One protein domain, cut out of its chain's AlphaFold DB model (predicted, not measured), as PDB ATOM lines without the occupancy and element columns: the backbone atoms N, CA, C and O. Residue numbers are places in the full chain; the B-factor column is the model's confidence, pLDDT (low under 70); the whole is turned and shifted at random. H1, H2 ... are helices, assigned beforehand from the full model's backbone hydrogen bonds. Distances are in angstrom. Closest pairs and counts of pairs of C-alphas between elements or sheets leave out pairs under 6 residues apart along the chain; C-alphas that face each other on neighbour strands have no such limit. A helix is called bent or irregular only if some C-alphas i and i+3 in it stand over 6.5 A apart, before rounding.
ATOM      1  N   ASP A  22      46.376 -14.902  90.028       89.62
ATOM      2  CA  ASP A  22      46.515 -16.286  89.556       89.62
ATOM      3  C   ASP A  22      46.717 -17.294  90.703       89.62
ATOM      4  O   ASP A  22      46.155 -18.388  90.700       89.62
ATOM      5  N   GLU A  23      47.519 -16.929  91.707       91.25
ATOM      6  CA  GLU A  23      47.958 -17.845  92.768       91.25
ATOM      7  C   GLU A  23      46.963 -17.934  93.935       91.25
ATOM      8  O   GLU A  23      46.821 -18.984  94.575       91.25
ATOM      9  N   ILE A  24      46.256 -16.839  94.248       93.31
ATOM     10  CA  ILE A  24      45.421 -16.771  95.453       93.31
ATOM     11  C   ILE A  24      44.287 -17.815  95.503       93.31
ATOM     12  O   ILE A  24      44.060 -18.341  96.599       93.31
ATOM     13  N   PRO A  25      43.604 -18.205  94.400       92.44
ATOM     14  CA  PRO A  25      42.600 -19.269  94.451       92.44
ATOM     15  C   PRO A  25      43.178 -20.593  94.949       92.44
ATOM     16  O   PRO A  25      42.604 -21.211  95.845       92.44
ATOM     17  N   HIS A  26      44.331 -20.999  94.409       90.62
ATOM     18  CA  HIS A  26      44.971 -22.263  94.759       90.62
ATOM     19  C   HIS A  26      45.433 -22.263  96.219       90.62
ATOM     20  O   HIS A  26      45.160 -23.194  96.977       90.62
ATOM     21  N   ILE A  27      46.056 -21.165  96.649       89.12
ATOM     22  CA  ILE A  27      46.528 -20.994  98.023       89.12
ATOM     23  C   ILE A  27      45.365 -21.061  99.035       89.12
ATOM     24  O   ILE A  27      45.480 -21.699 100.086       89.12
ATOM     25  N   LEU A  28      44.228 -20.423  98.731       89.75
ATOM     26  CA  LEU A  28      43.043 -20.473  99.593       89.75
ATOM     27  C   LEU A  28      42.394 -21.864  99.620       89.75
ATOM     28  O   LEU A  28      41.872 -22.268 100.662       89.75
ATOM     29  N   GLU A  29      42.443 -22.605  98.513       91.00
ATOM     30  CA  GLU A  29      41.956 -23.984  98.440       91.00
ATOM     31  C   GLU A  29      42.752 -24.911  99.373       91.00
ATOM     32  O   GLU A  29      42.163 -25.679 100.140       91.00
ATOM     33  N   GLU A  30      44.082 -24.796  99.380       89.31
ATOM     34  CA  GLU A  30      44.948 -25.568 100.278       89.31
ATOM     35  C   GLU A  30      44.659 -25.271 101.756       89.31
ATOM     36  O   GLU A  30      44.518 -26.190 102.569       89.31
ATOM     37  N   LEU A  31      44.454 -23.999 102.112       89.38
ATOM     38  CA  LEU A  31      44.063 -23.623 103.475       89.38
ATOM     39  C   LEU A  31      42.702 -24.224 103.873       89.38
ATOM     40  O   LEU A  31      42.503 -24.625 105.027       89.38
ATOM     41  N   ALA A  32      41.756 -24.293 102.932       89.38
ATOM     42  CA  ALA A  32      40.419 -24.830 103.169       89.38
ATOM     43  C   ALA A  32      40.419 -26.347 103.431       89.38
ATOM     44  O   ALA A  32      39.583 -26.822 104.205       89.38
ATOM     45  N   LYS A  33      41.372 -27.097 102.854       92.44
ATOM     46  CA  LYS A  33      41.522 -28.556 103.041       92.44
ATOM     47  C   LYS A  33      41.919 -28.948 104.468       92.44
ATOM     48  O   LYS A  33      41.643 -30.068 104.909       92.44
ATOM     49  N   LEU A  34      42.540 -28.041 105.219       92.38
ATOM     50  CA  LEU A  34      42.958 -28.295 106.597       92.38
ATOM     51  C   LEU A  34      41.742 -28.399 107.523       92.38
ATOM     52  O   LEU A  34      40.843 -27.561 107.495       92.38
ATOM     53  N   LYS A  35      41.720 -29.401 108.404       90.38
ATOM     54  CA  LYS A  35      40.614 -29.585 109.364       90.38
ATOM     55  C   LYS A  35      40.908 -28.961 110.723       90.38
ATOM     56  O   LYS A  35      40.009 -28.420 111.358       90.38
ATOM     57  N   GLN A  36      42.161 -29.030 111.170       93.69
ATOM     58  CA  GLN A  36      42.519 -28.661 112.535       93.69
ATOM     59  C   GLN A  36      42.804 -27.154 112.669       93.69
ATOM     60  O   GLN A  36      43.614 -26.624 111.906       93.69
ATOM     61  N   PRO A  37      42.227 -26.453 113.667       88.44
ATOM     62  CA  PRO A  37      42.429 -25.011 113.842       88.44
ATOM     63  C   PRO A  37      43.895 -24.586 113.998       88.44
ATOM     64  O   PRO A  37      44.303 -23.562 113.455       88.44
ATOM     65  N   HIS A  38      44.712 -25.380 114.697       90.62
ATOM     66  CA  HIS A  38      46.137 -25.081 114.875       90.62
ATOM     67  C   HIS A  38      46.930 -25.199 113.563       90.62
ATOM     68  O   HIS A  38      47.811 -24.380 113.315       90.62
ATOM     69  N   GLN A  39      46.580 -26.161 112.697       93.25
ATOM     70  CA  GLN A  39      47.165 -26.291 111.356       93.25
ATOM     71  C   GLN A  39      46.781 -25.093 110.491       93.25
ATOM     72  O   GLN A  39      47.656 -24.473 109.902       93.25
ATOM     73  N   LYS A  40      45.498 -24.699 110.493       93.12
ATOM     74  CA  LYS A  40      45.032 -23.505 109.765       93.12
ATOM     75  C   LYS A  40      45.767 -22.245 110.194       93.12
ATOM     76  O   LYS A  40      46.178 -21.467 109.346       93.12
ATOM     77  N   LYS A  41      45.965 -22.059 111.501       93.88
ATOM     78  CA  LYS A  41      46.714 -20.919 112.032       93.88
ATOM     79  C   LYS A  41      48.152 -20.884 111.512       93.88
ATOM     80  O   LYS A  41      48.600 -19.839 111.053       93.88
ATOM     81  N   PHE A  42      48.862 -22.007 111.598       93.31
ATOM     82  CA  PHE A  42      50.253 -22.105 111.160       93.31
ATOM     83  C   PHE A  42      50.395 -21.924 109.644       93.31
ATOM     84  O   PHE A  42      51.229 -21.142 109.192       93.31
ATOM     85  N   GLU A  43      49.540 -22.578 108.858       93.94
ATOM     86  CA  GLU A  43      49.553 -22.444 107.400       93.94
ATOM     87  C   GLU A  43      49.133 -21.041 106.949       93.94
ATOM     88  O   GLU A  43      49.747 -20.485 106.044       93.94
ATOM     89  N   PHE A  44      48.189 -20.392 107.638       94.69
ATOM     90  CA  PHE A  44      47.833 -19.004 107.339       94.69
ATOM     91  C   PHE A  44      49.001 -18.028 107.575       94.69
ATOM     92  O   PHE A  44      49.162 -17.068 106.826       94.69
ATOM     93  N   GLN A  45      49.861 -18.267 108.574       94.12
ATOM     94  CA  GLN A  45      51.062 -17.438 108.773       94.12
ATOM     95  C   GLN A  45      52.058 -17.569 107.614       94.12
ATOM     96  O   GLN A  45      52.649 -16.570 107.205       94.12
ATOM     97  N   LYS A  46      52.237 -18.780 107.073       92.88
ATOM     98  CA  LYS A  46      53.081 -19.005 105.889       92.88
ATOM     99  C   LYS A  46      52.473 -18.372 104.643       92.88
ATOM    100  O   LYS A  46      53.180 -17.707 103.895       92.88
ATOM    101  N   LEU A  47      51.162 -18.543 104.472       92.62
ATOM    102  CA  LEU A  47      50.383 -17.928 103.405       92.62
ATOM    103  C   LEU A  47      50.591 -16.418 103.397       92.62
ATOM    104  O   LEU A  47      50.950 -15.869 102.362       92.62
ATOM    105  N   GLU A  48      50.416 -15.744 104.538       94.25
ATOM    106  CA  GLU A  48      50.608 -14.292 104.630       94.25
ATOM    107  C   GLU A  48      52.014 -13.887 104.153       94.25
ATOM    108  O   GLU A  48      52.145 -12.978 103.333       94.25
ATOM    109  N   ALA A  49      53.059 -14.601 104.584       93.00
ATOM    110  CA  ALA A  49      54.431 -14.334 104.151       93.00
ATOM    111  C   ALA A  49      54.653 -14.558 102.641       93.00
ATOM    112  O   ALA A  49      55.477 -13.871 102.039       93.00
ATOM    113  N   GLN A  50      53.921 -15.491 102.027       92.56
ATOM    114  CA  GLN A  50      53.992 -15.788 100.595       92.56
ATOM    115  C   GLN A  50      53.234 -14.763  99.741       92.56
ATOM    116  O   GLN A  50      53.746 -14.336  98.706       92.56
ATOM    117  N   VAL A  51      52.026 -14.368 100.150       94.31
ATOM    118  CA  VAL A  51      51.144 -13.542  99.308       94.31
ATOM    119  C   VAL A  51      51.444 -12.049  99.418       94.31
ATOM    120  O   VAL A  51      51.253 -11.328  98.444       94.31
ATOM    121  N   VAL A  52      51.949 -11.557 100.558       94.94
ATOM    122  CA  VAL A  52      52.254 -10.123 100.734       94.94
ATOM    123  C   VAL A  52      53.243  -9.601  99.680       94.94
ATOM    124  O   VAL A  52      52.959  -8.560  99.084       94.94
ATOM    125  N   PRO A  53      54.355 -10.297  99.360       93.75
ATOM    126  CA  PRO A  53      55.222  -9.909  98.247       93.75
ATOM    127  C   PRO A  53      54.509  -9.883  96.888       93.75
ATOM    128  O   PRO A  53      54.764  -8.985  96.093       93.75
ATOM    129  N   MET A  54      53.595 -10.825  96.626       95.06
ATOM    130  CA  MET A  54      52.834 -10.862  95.369       95.06
ATOM    131  C   MET A  54      51.905  -9.651  95.254       95.06
ATOM    132  O   MET A  54      51.884  -8.985  94.223       95.06
ATOM    133  N   ILE A  55      51.196  -9.323  96.339       95.69
ATOM    134  CA  ILE A  55      50.320  -8.149  96.403       95.69
ATOM    135  C   ILE A  55      51.138  -6.866  96.227       95.69
ATOM    136  O   ILE A  55      50.726  -5.978  95.484       95.69
ATOM    137  N   LYS A  56      52.317  -6.785  96.861       95.50
ATOM    138  CA  LYS A  56      53.238  -5.651  96.715       95.50
ATOM    139  C   LYS A  56      53.621  -5.430  95.250       95.50
ATOM    140  O   LYS A  56      53.581  -4.294  94.788       95.50
ATOM    141  N   THR A  57      53.964  -6.493  94.524       94.50
ATOM    142  CA  THR A  57      54.296  -6.407  93.096       94.50
ATOM    143  C   THR A  57      53.098  -5.957  92.260       94.50
ATOM    144  O   THR A  57      53.255  -5.065  91.434       94.50
ATOM    145  N   CYS A  58      51.897  -6.496  92.502       94.56
ATOM    146  CA  CYS A  58      50.687  -6.061  91.794       94.56
ATOM    147  C   CYS A  58      50.374  -4.578  92.038       94.56
ATOM    148  O   CYS A  58      50.155  -3.833  91.088       94.56
ATOM    149  N   ALA A  59      50.422  -4.127  93.296       96.50
ATOM    150  CA  ALA A  59      50.205  -2.723  93.636       96.50
ATOM    151  C   ALA A  59      51.251  -1.809  92.978       96.50
ATOM    152  O   ALA A  59      50.910  -0.735  92.492       96.50
ATOM    153  N   ALA A  60      52.515  -2.244  92.933       96.62
ATOM    154  CA  ALA A  60      53.588  -1.503  92.279       96.62
ATOM    155  C   ALA A  60      53.363  -1.377  90.766       96.62
ATOM    156  O   ALA A  60      53.574  -0.301  90.215       96.62
ATOM    157  N   LEU A  61      52.903  -2.442  90.103       95.44
ATOM    158  CA  LEU A  61      52.610  -2.414  88.670       95.44
ATOM    159  C   LEU A  61      51.461  -1.468  88.343       95.44
ATOM    160  O   LEU A  61      51.619  -0.600  87.490       95.44
ATOM    161  N   TYR A  62      50.345  -1.568  89.062       95.88
ATOM    162  CA  TYR A  62      49.209  -0.683  88.824       95.88
ATOM    163  C   TYR A  62      49.520   0.779  89.140       95.88
ATOM    164  O   TYR A  62      49.159   1.655  88.357       95.88
ATOM    165  N   LEU A  63      50.254   1.058  90.225       97.69
ATOM    166  CA  LEU A  63      50.765   2.404  90.474       97.69
ATOM    167  C   LEU A  63      51.661   2.870  89.315       97.69
ATOM    168  O   LEU A  63      51.526   4.001  88.859       97.69
ATOM    169  N   GLY A  64      52.533   2.000  88.802       97.50
ATOM    170  CA  GLY A  64      53.390   2.288  87.650       97.50
ATOM    171  C   GLY A  64      52.595   2.698  86.413       97.50
ATOM    172  O   GLY A  64      52.935   3.694  85.775       97.50
ATOM    173  N   CYS A  65      51.493   2.002  86.123       96.25
ATOM    174  CA  CYS A  65      50.580   2.353  85.036       96.25
ATOM    175  C   CYS A  65      49.946   3.740  85.234       96.25
ATOM    176  O   CYS A  65      49.912   4.535  84.294       96.25
ATOM    177  N   ILE A  66      49.485   4.067  86.450       98.06
ATOM    178  CA  ILE A  66      48.916   5.394  86.751       98.06
ATOM    179  C   ILE A  66      49.979   6.482  86.585       98.06
ATOM    180  O   ILE A  66      49.724   7.499  85.941       98.06
ATOM    181  N   LEU A  67      51.178   6.273  87.137       98.44
ATOM    182  CA  LEU A  67      52.281   7.232  87.058       98.44
ATOM    183  C   LEU A  67      52.726   7.467  85.612       98.44
ATOM    184  O   LEU A  67      52.996   8.607  85.238       98.44
ATOM    185  N   TRP A  68      52.752   6.419  84.786       98.19
ATOM    186  CA  TRP A  68      53.020   6.551  83.357       98.19
ATOM    187  C   TRP A  68      51.934   7.361  82.642       98.19
ATOM    188  O   TRP A  68      52.252   8.299  81.912       98.19
ATOM    189  N   GLY A  69      50.659   7.077  82.918       97.88
ATOM    190  CA  GLY A  69      49.538   7.868  82.402       97.88
ATOM    191  C   GLY A  69      49.622   9.343  82.807       97.88
ATOM    192  O   GLY A  69      49.442  10.224  81.969       97.88
ATOM    193  N   CYS A  70      49.981   9.621  84.065       98.19
ATOM    194  CA  CYS A  70      50.227  10.979  84.555       98.19
ATOM    195  C   CYS A  70      51.375  11.648  83.794       98.19
ATOM    196  O   CYS A  70      51.222  12.778  83.333       98.19
ATOM    197  N   TYR A  71      52.509  10.958  83.636       98.31
ATOM    198  CA  TYR A  71      53.639  11.472  82.867       98.31
ATOM    199  C   TYR A  71      53.208  11.853  81.446       98.31
ATOM    200  O   TYR A  71      53.403  13.000  81.051       98.31
ATOM    201  N   LEU A  72      52.569  10.936  80.712       97.88
ATOM    202  CA  LEU A  72      52.122  11.180  79.340       97.88
ATOM    203  C   LEU A  72      51.159  12.368  79.249       97.88
ATOM    204  O   LEU A  72      51.377  13.276  78.445       97.88
ATOM    205  N   TYR A  73      50.123  12.391  80.087       97.75
ATOM    206  CA  TYR A  73      49.117  13.450  80.070       97.75
ATOM    207  C   TYR A  73      49.737  14.827  80.347       97.75
ATOM    208  O   TYR A  73      49.575  15.761  79.562       97.75
ATOM    209  N   TYR A  74      50.499  14.964  81.436       97.69
ATOM    210  CA  TYR A  74      51.016  16.269  81.854       97.69
ATOM    211  C   TYR A  74      52.234  16.732  81.050       97.69
ATOM    212  O   TYR A  74      52.358  17.933  80.801       97.69
ATOM    213  N   LYS A  75      53.109  15.818  80.600       96.94
ATOM    214  CA  LYS A  75      54.278  16.164  79.769       96.94
ATOM    215  C   LYS A  75      53.857  16.723  78.415       96.94
ATOM    216  O   LYS A  75      54.492  17.648  77.913       96.94
ATOM    217  N   TYR A  76      52.795  16.165  77.839       95.88
ATOM    218  CA  TYR A  76      52.347  16.464  76.481       95.88
ATOM    219  C   TYR A  76      51.038  17.264  76.438       95.88
ATOM    220  O   TYR A  76      50.404  17.337  75.388       95.88
ATOM    221  N   LYS A  77      50.642  17.911  77.545       93.50
ATOM    222  CA  LYS A  77      49.389  18.686  77.639       93.50
ATOM    223  C   LYS A  77      49.275  19.811  76.597       93.50
ATOM    224  O   LYS A  77      48.189  20.074  76.101       93.50
ATOM    225  N   ASP A  78      50.403  20.445  76.260       92.88
ATOM    226  CA  ASP A  78      50.481  21.564  75.306       92.88
ATOM    227  C   ASP A  78      50.944  21.106  73.904       92.88
ATOM    228  O   ASP A  78      51.063  21.915  72.986       92.88
ATOM    229  N   ASN A  79      51.254  19.814  73.737       93.25
ATOM    230  CA  ASN A  79      51.731  19.215  72.488       93.25
ATOM    231  C   ASN A  79      51.377  17.723  72.449       93.25
ATOM    232  O   ASN A  79      52.245  16.862  72.635       93.25
ATOM    233  N   THR A  80      50.088  17.450  72.263       94.94
ATOM    234  CA  THR A  80      49.497  16.111  72.268       94.94
ATOM    235  C   THR A  80      50.246  15.151  71.345       94.94
ATOM    236  O   THR A  80      50.578  15.496  70.212       94.94
ATOM    237  N   LYS A  81      50.504  13.932  71.830       96.62
ATOM    238  CA  LYS A  81      51.168  12.867  71.065       96.62
ATOM    239  C   LYS A  81      50.210  11.722  70.789       96.62
ATOM    240  O   LYS A  81      49.390  11.393  71.642       96.62
ATOM    241  N   GLU A  82      50.353  11.090  69.629       96.44
ATOM    242  CA  GLU A  82      49.715   9.800  69.357       96.44
ATOM    243  C   GLU A  82      50.302   8.714  70.268       96.44
ATOM    244  O   GLU A  82      51.523   8.638  70.454       96.44
ATOM    245  N   ILE A  83      49.430   7.856  70.793       96.19
ATOM    246  CA  ILE A  83      49.795   6.666  71.557       96.19
ATOM    247  C   ILE A  83      49.876   5.475  70.595       96.19
ATOM    248  O   ILE A  83      48.962   5.230  69.809       96.19
ATOM    249  N   GLN A  84      50.970   4.721  70.658       94.81
ATOM    250  CA  GLN A  84      51.160   3.489  69.890       94.81
ATOM    251  C   GLN A  84      51.196   2.252  70.792       94.81
ATOM    252  O   GLN A  84      51.420   2.354  71.999       94.81
ATOM    253  N   ASP A  85      50.992   1.085  70.176       92.62
ATOM    254  CA  ASP A  85      51.063  -0.230  70.822       92.62
ATOM    255  C   ASP A  85      50.101  -0.389  72.013       92.62
ATOM    256  O   ASP A  85      50.448  -0.989  73.026       92.62
ATOM    257  N   ASN A  86      48.885   0.159  71.902       92.38
ATOM    258  CA  ASN A  86      47.830  -0.006  72.902       92.38
ATOM    259  C   ASN A  86      47.104  -1.359  72.715       92.38
ATOM    260  O   ASN A  86      46.253  -1.472  71.828       92.38
ATOM    261  N   PRO A  87      47.361  -2.382  73.557       88.38
ATOM    262  CA  PRO A  87      46.731  -3.693  73.407       88.38
ATOM    263  C   PRO A  87      45.227  -3.671  73.708       88.38
ATOM    264  O   PRO A  87      44.500  -4.543  73.240       88.38
ATOM    265  N   ALA A  88      44.735  -2.689  74.474       87.56
ATOM    266  CA  ALA A  88      43.317  -2.584  74.806       87.56
ATOM    267  C   ALA A  88      42.460  -2.212  73.589       87.56
ATOM    268  O   ALA A  88      41.294  -2.606  73.520       87.56
ATOM    269  N   LYS A  89      43.046  -1.479  72.635       85.75
ATOM    270  CA  LYS A  89      42.401  -1.084  71.380       85.75
ATOM    271  C   LYS A  89      42.237  -2.262  70.417       85.75
ATOM    272  O   LYS A  89      41.206  -2.381  69.767       85.75
ATOM    273  N   GLU A  90      43.229  -3.148  70.382       79.94
ATOM    274  CA  GLU A  90      43.265  -4.314  69.487       79.94
ATOM    275  C   GLU A  90      42.493  -5.528  70.036       79.94
ATOM    276  O   GLU A  90      42.359  -6.545  69.361       79.94
ATOM    277  N   ALA A  91      42.001  -5.458  71.276       80.44
ATOM    278  CA  ALA A  91      41.312  -6.574  71.909       80.44
ATOM    279  C   ALA A  91      39.883  -6.757  71.361       80.44
ATOM    280  O   ALA A  91      39.055  -5.848  71.428       80.44
ATOM    281  N   ASP A  92      39.541  -7.977  70.936       73.56
ATOM    282  CA  ASP A  92      38.183  -8.329  70.481       73.56
ATOM    283  C   ASP A  92      37.125  -8.193  71.594       73.56
ATOM    284  O   ASP A  92      35.953  -7.914  71.339       73.56
ATOM    285  N   ILE A  93      37.539  -8.368  72.851       69.56
ATOM    286  CA  ILE A  93      36.687  -8.306  74.047       69.56
ATOM    287  C   ILE A  93      37.194  -7.193  74.962       69.56
ATOM    288  O   ILE A  93      38.395  -6.917  75.007       69.56
ATOM    289  N   ASN A  94      36.280  -6.506  75.660       70.00
ATOM    290  CA  ASN A  94      36.648  -5.468  76.624       70.00
ATOM    291  C   ASN A  94      37.659  -6.040  77.629       70.00
ATOM    292  O   ASN A  94      37.353  -7.056  78.259       70.00
ATOM    293  N   PRO A  95      38.839  -5.415  77.794       74.62
ATOM    294  CA  PRO A  95      39.786  -5.845  78.807       74.62
ATOM    295  C   PRO A  95      39.145  -5.833  80.195       74.62
ATOM    296  O   PRO A  95      38.560  -4.829  80.611       74.62
ATOM    297  N   VAL A  96      39.282  -6.947  80.913       80.75
ATOM    298  CA  VAL A  96      38.662  -7.187  82.229       80.75
ATOM    299  C   VAL A  96      39.497  -6.625  83.387       80.75
ATOM    300  O   VAL A  96      39.626  -7.235  84.448       80.75
ATOM    301  N   PHE A  97      40.117  -5.459  83.177       84.94
ATOM    302  CA  PHE A  97      40.996  -4.840  84.175       84.94
ATOM    303  C   PHE A  97      40.241  -4.537  85.471       84.94
ATOM    304  O   PHE A  97      40.761  -4.742  86.563       84.94
ATOM    305  N   LYS A  98      38.992  -4.080  85.359       87.62
ATOM    306  CA  LYS A  98      38.157  -3.751  86.514       87.62
ATOM    307  C   LYS A  98      37.817  -4.992  87.334       87.62
ATOM    308  O   LYS A  98      37.927  -4.959  88.555       87.62
ATOM    309  N   GLU A  99      37.431  -6.077  86.673       90.25
ATOM    310  CA  GLU A  99      37.077  -7.341  87.311       90.25
ATOM    311  C   GLU A  99      38.284  -7.970  88.013       90.25
ATOM    312  O   GLU A  99      38.138  -8.496  89.116       90.25
ATOM    313  N   GLU A 100      39.477  -7.874  87.420       91.75
ATOM    314  CA  GLU A 100      40.727  -8.307  88.053       91.75
ATOM    315  C   GLU A 100      40.995  -7.526  89.347       91.75
ATOM    316  O   GLU A 100      41.287  -8.115  90.390       91.75
ATOM    317  N   ILE A 101      40.823  -6.203  89.330       94.00
ATOM    318  CA  ILE A 101      41.028  -5.369  90.520       94.00
ATOM    319  C   ILE A 101      39.956  -5.642  91.582       94.00
ATOM    320  O   ILE A 101      40.279  -5.771  92.766       94.00
ATOM    321  N   ASP A 102      38.691  -5.780  91.177       95.25
ATOM    322  CA  ASP A 102      37.587  -6.145  92.071       95.25
ATOM    323  C   ASP A 102      37.841  -7.519  92.715       95.25
ATOM    324  O   ASP A 102      37.612  -7.707  93.915       95.25
ATOM    325  N   PHE A 103      38.404  -8.463  91.955       95.56
ATOM    326  CA  PHE A 103      38.843  -9.756  92.466       95.56
ATOM    327  C   PHE A 103      39.969  -9.617  93.501       95.56
ATOM    328  O   PHE A 103      39.898 -10.237  94.569       95.56
ATOM    329  N   ILE A 104      40.989  -8.797  93.234       95.94
ATOM    330  CA  ILE A 104      42.086  -8.543  94.179       95.94
ATOM    331  C   ILE A 104      41.538  -7.953  95.481       95.94
ATOM    332  O   ILE A 104      41.787  -8.504  96.556       95.94
ATOM    333  N   LEU A 105      40.740  -6.884  95.396       96.81
ATOM    334  CA  LEU A 105      40.155  -6.202  96.553       96.81
ATOM    335  C   LEU A 105      39.280  -7.142  97.394       96.81
ATOM    336  O   LEU A 105      39.422  -7.188  98.619       96.81
ATOM    337  N   ALA A 106      38.436  -7.952  96.750       96.75
ATOM    338  CA  ALA A 106      37.602  -8.929  97.441       96.75
ATOM    339  C   ALA A 106      38.433 -10.000  98.169       96.75
ATOM    340  O   ALA A 106      38.070 -10.445  99.261       96.75
ATOM    341  N   ASN A 107      39.560 -10.430  97.593       96.12
ATOM    342  CA  ASN A 107      40.450 -11.384  98.253       96.12
ATOM    343  C   ASN A 107      41.237 -10.750  99.406       96.12
ATOM    344  O   ASN A 107      41.409 -11.408 100.430       96.12
ATOM    345  N   LEU A 108      41.643  -9.483  99.308       96.25
ATOM    346  CA  LEU A 108      42.264  -8.769 100.430       96.25
ATOM    347  C   LEU A 108      41.316  -8.659 101.629       96.25
ATOM    348  O   LEU A 108      41.736  -8.894 102.761       96.25
ATOM    349  N   GLU A 109      40.026  -8.401 101.399       95.62
ATOM    350  CA  GLU A 109      39.022  -8.393 102.470       95.62
ATOM    351  C   GLU A 109      38.874  -9.780 103.126       95.62
ATOM    352  O   GLU A 109      38.795  -9.899 104.353       95.62
ATOM    353  N   LYS A 110      38.871 -10.854 102.324       94.31
ATOM    354  CA  LYS A 110      38.846 -12.233 102.843       94.31
ATOM    355  C   LYS A 110      40.095 -12.550 103.667       94.31
ATOM    356  O   LYS A 110      39.973 -13.172 104.722       94.31
ATOM    357  N   LEU A 111      41.272 -12.125 103.207       95.50
ATOM    358  CA  LEU A 111      42.539 -12.311 103.914       95.50
ATOM    359  C   LEU A 111      42.566 -11.548 105.241       95.50
ATOM    360  O   LEU A 111      43.012 -12.106 106.242       95.50
ATOM    361  N   ASP A 112      42.026 -10.330 105.291       96.00
ATOM    362  CA  ASP A 112      41.912  -9.571 106.539       96.00
ATOM    363  C   ASP A 112      40.991 -10.256 107.552       96.00
ATOM    364  O   ASP A 112      41.405 -10.530 108.683       96.00
ATOM    365  N   LYS A 113      39.795 -10.676 107.121       95.06
ATOM    366  CA  LYS A 113      38.874 -11.461 107.961       95.06
ATOM    367  C   LYS A 113      39.525 -12.749 108.469       95.06
ATOM    368  O   LYS A 113      39.393 -13.087 109.646       95.06
ATOM    369  N   ALA A 114      40.251 -13.459 107.605       93.06
ATOM    370  CA  ALA A 114      40.973 -14.671 107.979       93.06
ATOM    371  C   ALA A 114      42.106 -14.383 108.977       93.06
ATOM    372  O   ALA A 114      42.272 -15.132 109.939       93.06
ATOM    373  N   SER A 115      42.846 -13.285 108.811       95.56
ATOM    374  CA  SER A 115      43.902 -12.881 109.742       95.56
ATOM    375  C   SER A 115      43.345 -12.557 111.125       95.56
ATOM    376  O   SER A 115      43.870 -13.042 112.131       95.56
ATOM    377  N   VAL A 116      42.243 -11.806 111.191       96.31
ATOM    378  CA  VAL A 116      41.559 -11.517 112.457       96.31
ATOM    379  C   VAL A 116      41.106 -12.818 113.119       96.31
ATOM    380  O   VAL A 116      41.348 -13.015 114.306       96.31
ATOM    381  N   TYR A 117      40.541 -13.746 112.347       93.94
ATOM    382  CA  TYR A 117      40.057 -15.025 112.861       93.94
ATOM    383  C   TYR A 117      41.177 -15.963 113.354       93.94
ATOM    384  O   TYR A 117      41.102 -16.487 114.464       93.94
ATOM    385  N   TYR A 118      42.228 -16.190 112.558       93.00
ATOM    386  CA  TYR A 118      43.280 -17.165 112.880       93.00
ATOM    387  C   TYR A 118      44.390 -16.596 113.770       93.00
ATOM    388  O   TYR A 118      44.984 -17.325 114.575       93.00
ATOM    389  N   LEU A 119      44.715 -15.312 113.606       94.31
ATOM    390  CA  LEU A 119      45.882 -14.671 114.220       94.31
ATOM    391  C   LEU A 119      45.521 -13.606 115.257       94.31
ATOM    392  O   LEU A 119      46.429 -13.127 115.936       94.31
ATOM    393  N   ASN A 120      44.236 -13.261 115.404       95.50
ATOM    394  CA  ASN A 120      43.751 -12.206 116.296       95.50
ATOM    395  C   ASN A 120      44.428 -10.848 116.031       95.50
ATOM    396  O   ASN A 120      44.807 -10.124 116.951       95.50
ATOM    397  N   ARG A 121      44.645 -10.533 114.748       96.12
ATOM    398  CA  ARG A 121      45.187  -9.251 114.282       96.12
ATOM    399  C   ARG A 121      44.811  -8.984 112.820       96.12
ATOM    400  O   ARG A 121      44.599  -9.953 112.088       96.12
ATOM    401  N   PRO A 122      44.827  -7.720 112.367       95.81
ATOM    402  CA  PRO A 122      44.675  -7.396 110.951       95.81
ATOM    403  C   PRO A 122      45.734  -8.078 110.079       95.81
ATOM    404  O   PRO A 122      46.831  -8.423 110.555       95.81
ATOM    405  N   PHE A 123      45.403  -8.251 108.803       96.44
ATOM    406  CA  PHE A 123      46.339  -8.744 107.799       96.44
ATOM    407  C   PHE A 123      47.471  -7.735 107.588       96.44
ATOM    408  O   PHE A 123      47.251  -6.522 107.535       96.44
ATOM    409  N   ARG A 124      48.716  -8.218 107.526       94.88
ATOM    410  CA  ARG A 124      49.903  -7.352 107.463       94.88
ATOM    411  C   ARG A 124      50.175  -6.881 106.042       94.88
ATOM    412  O   ARG A 124      51.037  -7.419 105.352       94.88
ATOM    413  N   ILE A 125      49.479  -5.824 105.649       94.00
ATOM    414  CA  ILE A 125      49.694  -5.124 104.386       94.00
ATOM    415  C   ILE A 125      49.738  -3.608 104.600       94.00
ATOM    416  O   ILE A 125      49.085  -3.075 105.499       94.00
ATOM    417  N   ASP A 126      50.524  -2.909 103.779       93.75
ATOM    418  CA  ASP A 126      50.498  -1.448 103.725       93.75
ATOM    419  C   ASP A 126      49.169  -0.983 103.114       93.75
ATOM    420  O   ASP A 126      48.806  -1.386 102.008       93.75
ATOM    421  N   LYS A 127      48.444  -0.117 103.828       92.88
ATOM    422  CA  LYS A 127      47.150   0.405 103.374       92.88
ATOM    423  C   LYS A 127      47.257   1.177 102.059       92.88
ATOM    424  O   LYS A 127      46.320   1.106 101.274       92.88
ATOM    425  N   ARG A 128      48.404   1.807 101.773       95.06
ATOM    426  CA  ARG A 128      48.631   2.509 100.498       95.06
ATOM    427  C   ARG A 128      48.481   1.584  99.294       95.06
ATOM    428  O   ARG A 128      47.965   1.999  98.270       95.06
ATOM    429  N   MET A 129      48.846   0.305  99.434       95.94
ATOM    430  CA  MET A 129      48.662  -0.680  98.360       95.94
ATOM    431  C   MET A 129      47.180  -0.887  98.030       95.94
ATOM    432  O   MET A 129      46.829  -1.038  96.866       95.94
ATOM    433  N   ILE A 130      46.309  -0.869  99.046       96.69
ATOM    434  CA  ILE A 130      44.855  -0.976  98.861       96.69
ATOM    435  C   ILE A 130      44.327   0.247  98.114       96.69
ATOM    436  O   ILE A 130      43.467   0.110  97.246       96.69
ATOM    437  N   ASP A 131      44.839   1.427  98.444       96.75
ATOM    438  CA  ASP A 131      44.421   2.662  97.792       96.75
ATOM    439  C   ASP A 131      44.901   2.710  96.336       96.75
ATOM    440  O   ASP A 131      44.083   2.978  95.464       96.75
ATOM    441  N   TYR A 132      46.116   2.241  96.027       97.50
ATOM    442  CA  TYR A 132      46.581   2.100  94.639       97.50
ATOM    443  C   TYR A 132      45.717   1.152  93.795       97.50
ATOM    444  O   TYR A 132      45.492   1.422  92.617       97.50
ATOM    445  N   PHE A 133      45.183   0.066  94.371       97.50
ATOM    446  CA  PHE A 133      44.211  -0.775  93.660       97.50
ATOM    447  C   PHE A 133      42.933   0.004  93.331       97.50
ATOM    448  O   PHE A 133      42.434  -0.075  92.211       97.50
ATOM    449  N   LYS A 134      42.406   0.791  94.276       97.31
ATOM    450  CA  LYS A 134      41.204   1.609  94.040       97.31
ATOM    451  C   LYS A 134      41.461   2.720  93.024       97.31
ATOM    452  O   LYS A 134      40.627   2.922  92.149       97.31
ATOM    453  N   ASP A 135      42.610   3.386  93.109       97.75
ATOM    454  CA  ASP A 135      43.009   4.432  92.168       97.75
ATOM    455  C   ASP A 135      43.151   3.867  90.752       97.75
ATOM    456  O   ASP A 135      42.689   4.470  89.787       97.75
ATOM    457  N   TYR A 136      43.733   2.670  90.609       97.38
ATOM    458  CA  TYR A 136      43.843   2.022  89.303       97.38
ATOM    459  C   TYR A 136      42.477   1.593  88.764       97.38
ATOM    460  O   TYR A 136      42.208   1.732  87.574       97.38
ATOM    461  N   ARG A 137      41.571   1.141  89.638       96.81
ATOM    462  CA  ARG A 137      40.182   0.843  89.264       96.81
ATOM    463  C   ARG A 137      39.464   2.084  88.733       96.81
ATOM    464  O   ARG A 137      38.805   1.999  87.701       96.81
ATOM    465  N   GLU A 138      39.604   3.220  89.416       97.00
ATOM    466  CA  GLU A 138      39.086   4.513  88.953       97.00
ATOM    467  C   GLU A 138      39.723   4.903  87.612       97.00
ATOM    468  O   GLU A 138      39.017   5.297  86.688       97.00
ATOM    469  N   PHE A 139      41.039   4.726  87.465       97.25
ATOM    470  CA  PHE A 139      41.757   5.029  86.229       97.25
ATOM    471  C   PHE A 139      41.214   4.232  85.036       97.25
ATOM    472  O   PHE A 139      40.936   4.810  83.985       97.25
ATOM    473  N   VAL A 140      40.986   2.928  85.209       95.75
ATOM    474  CA  VAL A 140      40.360   2.059  84.200       95.75
ATOM    475  C   VAL A 140      38.958   2.558  83.833       95.75
ATOM    476  O   VAL A 140      38.634   2.651  82.649       95.75
ATOM    477  N   GLU A 141      38.129   2.910  84.821       94.81
ATOM    478  CA  GLU A 141      36.762   3.399  84.591       94.81
ATOM    479  C   GLU A 141      36.740   4.746  83.851       94.81
ATOM    480  O   GLU A 141      36.012   4.898  82.869       94.81
ATOM    481  N   LEU A 142      37.566   5.707  84.271       96.56
ATOM    482  CA  LEU A 142      37.660   7.029  83.644       96.56
ATOM    483  C   LEU A 142      38.064   6.945  82.164       96.56
ATOM    484  O   LEU A 142      37.585   7.735  81.338       96.56
ATOM    485  N   ASN A 143      38.918   5.977  81.832       95.38
ATOM    486  CA  ASN A 143      39.498   5.798  80.504       95.38
ATOM    487  C   ASN A 143      38.818   4.699  79.678       95.38
ATOM    488  O   ASN A 143      39.387   4.273  78.676       95.38
ATOM    489  N   ASN A 144      37.627   4.228  80.071       92.62
ATOM    490  CA  ASN A 144      36.866   3.215  79.326       92.62
ATOM    491  C   ASN A 144      37.711   1.962  78.992       92.62
ATOM    492  O   ASN A 144      37.836   1.551  77.836       92.62
ATOM    493  N   SER A 145      38.389   1.411  80.007       92.06
ATOM    494  CA  SER A 145      39.350   0.304  79.859       92.06
ATOM    495  C   SER A 145      40.430   0.556  78.800       92.06
ATOM    496  O   SER A 145      40.914  -0.380  78.167       92.06
ATOM    497  N   PHE A 146      40.799   1.825  78.608       93.94
ATOM    498  CA  PHE A 146      41.839   2.308  77.702       93.94
ATOM    499  C   PHE A 146      41.586   2.061  76.205       93.94
ATOM    500  O   PHE A 146      42.501   2.215  75.398       93.94
ATOM    501  N   ARG A 147      40.359   1.700  75.805       90.44
ATOM    502  CA  ARG A 147      40.030   1.347  74.408       90.44
ATOM    503  C   ARG A 147      40.096   2.510  73.432       90.44
ATOM    504  O   ARG A 147      40.424   2.321  72.267       90.44
ATOM    505  N   GLU A 148      39.759   3.694  73.919       89.50
ATOM    506  CA  GLU A 148      39.612   4.911  73.115       89.50
ATOM    507  C   GLU A 148      40.772   5.887  73.368       89.50
ATOM    508  O   GLU A 148      40.636   7.088  73.173       89.50
ATOM    509  N   LEU A 149      41.918   5.377  73.839       92.75
ATOM    510  CA  LEU A 149      43.131   6.170  74.024       92.75
ATOM    511  C   LEU A 149      43.962   6.187  72.740       92.75
ATOM    512  O   LEU A 149      44.831   5.332  72.545       92.75
ATOM    513  N   ASP A 150      43.693   7.176  71.889       94.00
ATOM    514  CA  ASP A 150      44.449   7.430  70.659       94.00
ATOM    515  C   ASP A 150      45.612   8.399  70.890       94.00
ATOM    516  O   ASP A 150      46.662   8.300  70.250       94.00
ATOM    517  N   THR A 151      45.446   9.333  71.822       96.88
ATOM    518  CA  THR A 151      46.406  10.392  72.105       96.88
ATOM    519  C   THR A 151      46.594  10.631  73.599       96.88
ATOM    520  O   THR A 151      45.770  10.265  74.435       96.88
ATOM    521  N   THR A 152      47.679  11.315  73.962       97.31
ATOM    522  CA  THR A 152      47.957  11.682  75.360       97.31
ATOM    523  C   THR A 152      46.916  12.623  75.966       97.31
ATOM    524  O   THR A 152      46.840  12.709  77.188       97.31
ATOM    525  N   ALA A 153      46.122  13.323  75.148       97.06
ATOM    526  CA  ALA A 153      45.046  14.197  75.617       97.06
ATOM    527  C   ALA A 153      43.778  13.424  76.023       97.06
ATOM    528  O   ALA A 153      42.978  13.947  76.795       97.06
ATOM    529  N   ASP A 154      43.614  12.188  75.542       97.06
ATOM    530  CA  ASP A 154      42.454  11.344  75.858       97.06
ATOM    531  C   ASP A 154      42.545  10.742  77.269       97.06
ATOM    532  O   ASP A 154      41.537  10.324  77.846       97.06
ATOM    533  N   ILE A 155      43.754  10.724  77.843       97.75
ATOM    534  CA  ILE A 155      44.025  10.176  79.170       97.75
ATOM    535  C   ILE A 155      43.323  11.024  80.236       97.75
ATOM    536  O   ILE A 155      43.564  12.220  80.380       97.75
ATOM    537  N   LYS A 156      42.508  10.375  81.063       97.88
ATOM    538  CA  LYS A 156      41.856  10.974  82.231       97.88
ATOM    539  C   LYS A 156      42.526  10.499  83.511       97.88
ATOM    540  O   LYS A 156      42.605   9.299  83.765       97.88
ATOM    541  N   ILE A 157      42.998  11.438  84.321       97.62
ATOM    542  CA  ILE A 157      43.771  11.154  85.536       97.62
ATOM    543  C   ILE A 157      42.842  11.037  86.759       97.62
ATOM    544  O   ILE A 157      41.977  11.904  86.919       97.62
ATOM    545  N   PRO A 158      43.017  10.022  87.633       96.94
ATOM    546  CA  PRO A 158      42.272   9.913  88.887       96.94
ATOM    547  C   PRO A 158      42.490  11.119  89.799       96.94
ATOM    548  O   PRO A 158      43.562  11.735  89.800       96.94
ATOM    549  N   ALA A 159      41.498  11.436  90.632       95.75
ATOM    550  CA  ALA A 159      41.555  12.623  91.490       95.75
ATOM    551  C   ALA A 159      42.759  12.622  92.453       95.75
ATOM    552  O   ALA A 159      43.375  13.669  92.674       95.75
ATOM    553  N   SER A 160      43.136  11.452  92.977       95.94
ATOM    554  CA  SER A 160      44.292  11.256  93.863       95.94
ATOM    555  C   SER A 160      45.632  11.638  93.220       95.94
ATOM    556  O   SER A 160      46.568  11.978  93.939       95.94
ATOM    557  N   PHE A 161      45.709  11.687  91.886       97.31
ATOM    558  CA  PHE A 161      46.913  12.020  91.114       97.31
ATOM    559  C   PHE A 161      46.841  13.395  90.426       97.31
ATOM    560  O   PHE A 161      47.733  13.778  89.665       97.31
ATOM    561  N   ALA A 162      45.817  14.203  90.720       94.50
ATOM    562  CA  ALA A 162      45.662  15.536  90.134       94.50
ATOM    563  C   ALA A 162      46.788  16.524  90.517       94.50
ATOM    564  O   ALA A 162      46.959  17.543  89.850       94.50
ATOM    565  N   TYR A 163      47.575  16.233  91.560       94.38
ATOM    566  CA  TYR A 163      48.710  17.060  91.997       94.38
ATOM    567  C   TYR A 163      49.849  17.135  90.966       94.38
ATOM    568  O   TYR A 163      50.661  18.059  91.006       94.38
ATOM    569  N   PHE A 164      49.900  16.211  90.001       95.62
ATOM    570  CA  PHE A 164      50.870  16.252  88.905       95.62
ATOM    571  C   PHE A 164      50.712  17.472  87.987       95.62
ATOM    572  O   PHE A 164      51.671  17.855  87.321       95.62
ATOM    573  N   LYS A 165      49.552  18.143  87.994       94.62
ATOM    574  CA  LYS A 165      49.357  19.412  87.270       94.62
ATOM    575  C   LYS A 165      50.340  20.506  87.701       94.62
ATOM    576  O   LYS A 165      50.624  21.410  86.918       94.62
ATOM    577  N   ASP A 166      50.835  20.409  88.936       95.50
ATOM    578  CA  ASP A 166      51.746  21.365  89.559       95.50
ATOM    579  C   ASP A 166      53.226  20.943  89.390       95.50
ATOM    580  O   ASP A 166      54.132  21.606  89.901       95.50
ATOM    581  N   TYR A 167      53.503  19.835  88.685       95.81
ATOM    582  CA  TYR A 167      54.870  19.409  88.377       95.81
ATOM    583  C   TYR A 167      55.464  20.254  87.247       95.81
ATOM    584  O   TYR A 167      54.807  20.559  86.251       95.81
ATOM    585  N   THR A 168      56.743  20.600  87.389       96.31
ATOM    586  CA  THR A 168      57.509  21.242  86.317       96.31
ATOM    587  C   THR A 168      57.929  20.204  85.268       96.31
ATOM    588  O   THR A 168      57.956  19.005  85.576       96.31
ATOM    589  N   PRO A 169      58.297  20.626  84.044       94.50
ATOM    590  CA  PRO A 169      58.837  19.719  83.033       94.50
ATOM    591  C   PRO A 169      60.007  18.868  83.544       94.50
ATOM    592  O   PRO A 169      60.048  17.674  83.265       94.50
ATOM    593  N   GLU A 170      60.895  19.447  84.355       96.69
ATOM    594  CA  GLU A 170      62.052  18.755  84.932       96.69
ATOM    595  C   GLU A 170      61.615  17.652  85.902       96.69
ATOM    596  O   GLU A 170      62.130  16.542  85.840       96.69
ATOM    597  N   LYS A 171      60.606  17.907  86.750       97.00
ATOM    598  CA  LYS A 171      60.058  16.881  87.655       97.00
ATOM    599  C   LYS A 171      59.380  15.735  86.907       97.00
ATOM    600  O   LYS A 171      59.422  14.595  87.367       97.00
ATOM    601  N   LEU A 172      58.725  16.026  85.782       97.31
ATOM    602  CA  LEU A 172      58.138  14.993  84.926       97.31
ATOM    603  C   LEU A 172      59.232  14.148  84.260       97.31
ATOM    604  O   LEU A 172      59.098  12.928  84.191       97.31
ATOM    605  N   ASP A 173      60.328  14.772  83.833       97.12
ATOM    606  CA  ASP A 173      61.476  14.060  83.266       97.12
ATOM    607  C   ASP A 173      62.203  13.213  84.323       97.12
ATOM    608  O   ASP A 173      62.545  12.063  84.052       97.12
ATOM    609  N   GLU A 174      62.338  13.711  85.556       97.62
ATOM    610  CA  GLU A 174      62.827  12.922  86.693       97.62
ATOM    611  C   GLU A 174      61.917  11.725  87.007       97.62
ATOM    612  O   GLU A 174      62.415  10.636  87.301       97.62
ATOM    613  N   LEU A 175      60.586  11.896  86.951       97.88
ATOM    614  CA  LEU A 175      59.649  10.780  87.114       97.88
ATOM    615  C   LEU A 175      59.895   9.723  86.035       97.88
ATOM    616  O   LEU A 175      60.034   8.545  86.368       97.88
ATOM    617  N   LYS A 176      59.973  10.134  84.762       97.75
ATOM    618  CA  LYS A 176      60.240   9.207  83.659       97.75
ATOM    619  C   LYS A 176      61.555   8.463  83.874       97.75
ATOM    620  O   LYS A 176      61.563   7.241  83.783       97.75
ATOM    621  N   GLN A 177      62.634   9.170  84.208       98.06
ATOM    622  CA  GLN A 177      63.941   8.554  84.435       98.06
ATOM    623  C   GLN A 177      63.880   7.487  85.537       98.06
ATOM    624  O   GLN A 177      64.431   6.401  85.376       98.06
ATOM    625  N   LYS A 178      63.175   7.761  86.641       98.19
ATOM    626  CA  LYS A 178      62.995   6.783  87.724       98.19
ATOM    627  C   LYS A 178      62.177   5.573  87.276       98.19
ATOM    628  O   LYS A 178      62.513   4.452  87.651       98.19
ATOM    629  N   ILE A 179      61.121   5.778  86.487       98.06
ATOM    630  CA  ILE A 179      60.334   4.682  85.901       98.06
ATOM    631  C   ILE A 179      61.225   3.819  84.998       98.06
ATOM    632  O   ILE A 179      61.253   2.600  85.173       98.06
ATOM    633  N   ASP A 180      61.993   4.438  84.099       97.31
ATOM    634  CA  ASP A 180      62.904   3.741  83.186       97.31
ATOM    635  C   ASP A 180      63.939   2.910  83.969       97.31
ATOM    636  O   ASP A 180      64.058   1.707  83.738       97.31
ATOM    637  N   GLU A 181      64.617   3.493  84.967       97.56
ATOM    638  CA  GLU A 181      65.586   2.778  85.817       97.56
ATOM    639  C   GLU A 181      64.958   1.580  86.546       97.56
ATOM    640  O   GLU A 181      65.582   0.522  86.711       97.56
ATOM    641  N   ILE A 182      63.715   1.714  87.012       97.38
ATOM    642  CA  ILE A 182      63.011   0.618  87.682       97.38
ATOM    643  C   ILE A 182      62.699  -0.506  86.689       97.38
ATOM    644  O   ILE A 182      62.919  -1.681  87.002       97.38
ATOM    645  N   ILE A 183      62.244  -0.158  85.486       96.38
ATOM    646  CA  ILE A 183      61.972  -1.118  84.415       96.38
ATOM    647  C   ILE A 183      63.263  -1.826  83.988       96.38
ATOM    648  O   ILE A 183      63.257  -3.048  83.820       96.38
ATOM    649  N   GLU A 184      64.369  -1.102  83.834       96.19
ATOM    650  CA  GLU A 184      65.677  -1.649  83.458       96.19
ATOM    651  C   GLU A 184      66.245  -2.583  84.528       96.19
ATOM    652  O   GLU A 184      66.700  -3.685  84.220       96.19
ATOM    653  N   THR A 185      66.184  -2.181  85.798       95.50
ATOM    654  CA  THR A 185      66.732  -2.978  86.908       95.50
ATOM    655  C   THR A 185      65.824  -4.127  87.344       95.50
ATOM    656  O   THR A 185      66.265  -4.997  88.095       95.50
ATOM    657  N   GLY A 186      64.556  -4.123  86.923       92.69
ATOM    658  CA  GLY A 186      63.549  -5.110  87.309       92.69
ATOM    659  C   GLY A 186      63.084  -5.013  88.765       92.69
ATOM    660  O   GLY A 186      62.361  -5.894  89.230       92.69
ATOM    661  N   ARG A 187      63.473  -3.957  89.493       92.88
ATOM    662  CA  ARG A 187      63.097  -3.713  90.898       92.88
ATOM    663  C   ARG A 187      61.761  -2.982  90.996       92.88
ATOM    664  O   ARG A 187      61.685  -1.872  91.522       92.88
ATOM    665  N   VAL A 188      60.720  -3.593  90.433       93.31
ATOM    666  CA  VAL A 188      59.375  -3.013  90.257       93.31
ATOM    667  C   VAL A 188      58.805  -2.458  91.555       93.31
ATOM    668  O   VAL A 188      58.168  -1.413  91.562       93.31
ATOM    669  N   GLU A 189      59.072  -3.114  92.680       93.19
ATOM    670  CA  GLU A 189      58.586  -2.711  93.993       93.19
ATOM    671  C   GLU A 189      59.013  -1.296  94.412       93.19
ATOM    672  O   GLU A 189      58.356  -0.706  95.270       93.19
ATOM    673  N   LYS A 190      60.077  -0.747  93.807       95.88
ATOM    674  CA  LYS A 190      60.518   0.636  94.022       95.88
ATOM    675  C   LYS A 190      59.548   1.677  93.472       95.88
ATOM    676  O   LYS A 190      59.590   2.816  93.919       95.88
ATOM    677  N   ILE A 191      58.636   1.306  92.570       97.06
ATOM    678  CA  ILE A 191      57.574   2.213  92.105       97.06
ATOM    679  C   ILE A 191      56.739   2.733  93.281       97.06
ATOM    680  O   ILE A 191      56.308   3.881  93.273       97.06
ATOM    681  N   LEU A 192      56.577   1.933  94.339       96.25
ATOM    682  CA  LEU A 192      55.835   2.323  95.541       96.25
ATOM    683  C   LEU A 192      56.472   3.493  96.307       96.25
ATOM    684  O   LEU A 192      55.806   4.089  97.150       96.25
ATOM    685  N   GLU A 193      57.739   3.821  96.035       95.69
ATOM    686  CA  GLU A 193      58.443   4.982  96.596       95.69
ATOM    687  C   GLU A 193      58.140   6.279  95.821       95.69
ATOM    688  O   GLU A 193      58.515   7.359  96.271       95.69
ATOM    689  N   LEU A 194      57.480   6.177  94.659       94.44
ATOM    690  CA  LEU A 194      57.128   7.304  93.783       94.44
ATOM    691  C   LEU A 194      55.664   7.748  93.921       94.44
ATOM    692  O   LEU A 194      55.293   8.792  93.382       94.44
TER     693      LEU A 194
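Overview. This is residues 22 to 194 of the 196 residues of an uncharacterized protein of Candidatus Melainabacteria bacterium GWF2_37_15 (UniProt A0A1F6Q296). One long helix, H2, runs most of the length of an elongated body, and the other parts pack along it: H1 folds back beside its first part, the hairpin of H4 and H5 lies along one side, and the short hairpin of H7 and H8 packs on the other side of its later part. H6 sits near the last residues of H2, and the small helix H3 lies away from the other helices on the long stretch after H2. The 173 printed residues hold eight named helices, H1 to H8 in order, and no named strand; the class is all helix. The whole is only just loose, close to compact, with a radius of gyration of the C-alphas of 18.8 A, and spans 63 by 36 by 28 A.

Along the chain. H1 is residues 22 to 33, 18.9 A long, beginning at C-alpha 22 (46.515, -16.286, 89.556); it is only just irregular, C-alphas 22 and 25 being 6.9 A apart. H2, residues 37 to 75, measures 54.7 A, ends at C-alpha 75 (54.278, 16.164, 79.769) and has a kink of 34 degrees near residue 48. H3 is residues 87 to 90. H4, residues 97 to 119, measures 32.0 A, and H5, residues 127 to 142, 22.9 A. H6, residues 159 to 166, is irregular, with C-alphas 160 and 163 7.5 A apart. H7, residues 169 to 185, measures 24.3 A. H8, residues 188 to 193, ends at C-alpha 193 (58.443, 4.982, 96.596).

Arrangement. H2 is the hub, touching six helices. H1 and H2 form a hairpin at a shallow tilt of 16 degrees, closest at the C-alphas of Leu 31 and Lys 40, 6.4 A. H2 touches H5 with residues 55 to 66 alone, closest at the C-alphas of Ala 59 and Met 129, 5.4 A, at a steep tilt of 48 degrees. H4 and H5 form a hairpin at 22 degrees, a shallow tilt; the C-alphas of Lys 98 and Arg 137 are closest, 5.7 A. H4 touches H2 with residues 115 to 119 alone, closest at the C-alphas of Tyr 118 and Lys 41, 5.2 A. H6 touches H2 at the C-alphas of Lys 165 and Tyr 74, 6.5 A, the closest pair. H7 touches H2, closest at the C-alphas of Leu 172 and Tyr 71, 6.1 A, at a steep tilt of 42 degrees, opposite ways. H8, in a hairpin with H7, is about perpendicular to H2 at 74 degrees; they touch, the C-alphas of Glu 189 and Ala 60 being closest, 5.4 A. H5 and H7 are apart. In H4, H5 and H7 every O i to N i+4 pair is within hydrogen-bond range, against 7 of 8 in H1, 33 of 35 in H2, 0 of 4 in H6 and 0 of 2 in H8, where O i to N i+3 pairs within range are 4 of 5 and 3 of 3; H3 is too short for an O i to N i+4 pair.

Size, cuts and confidence. The C-alphas farthest apart, Gln 36 and Asn 79, are 63.1 A apart. The printed part has no cut. The links H2 to H3 and H5 to H6 are long, 11 and 16 residues. The mean pLDDT of the printed part is 94.0, and residue 93 is under 70.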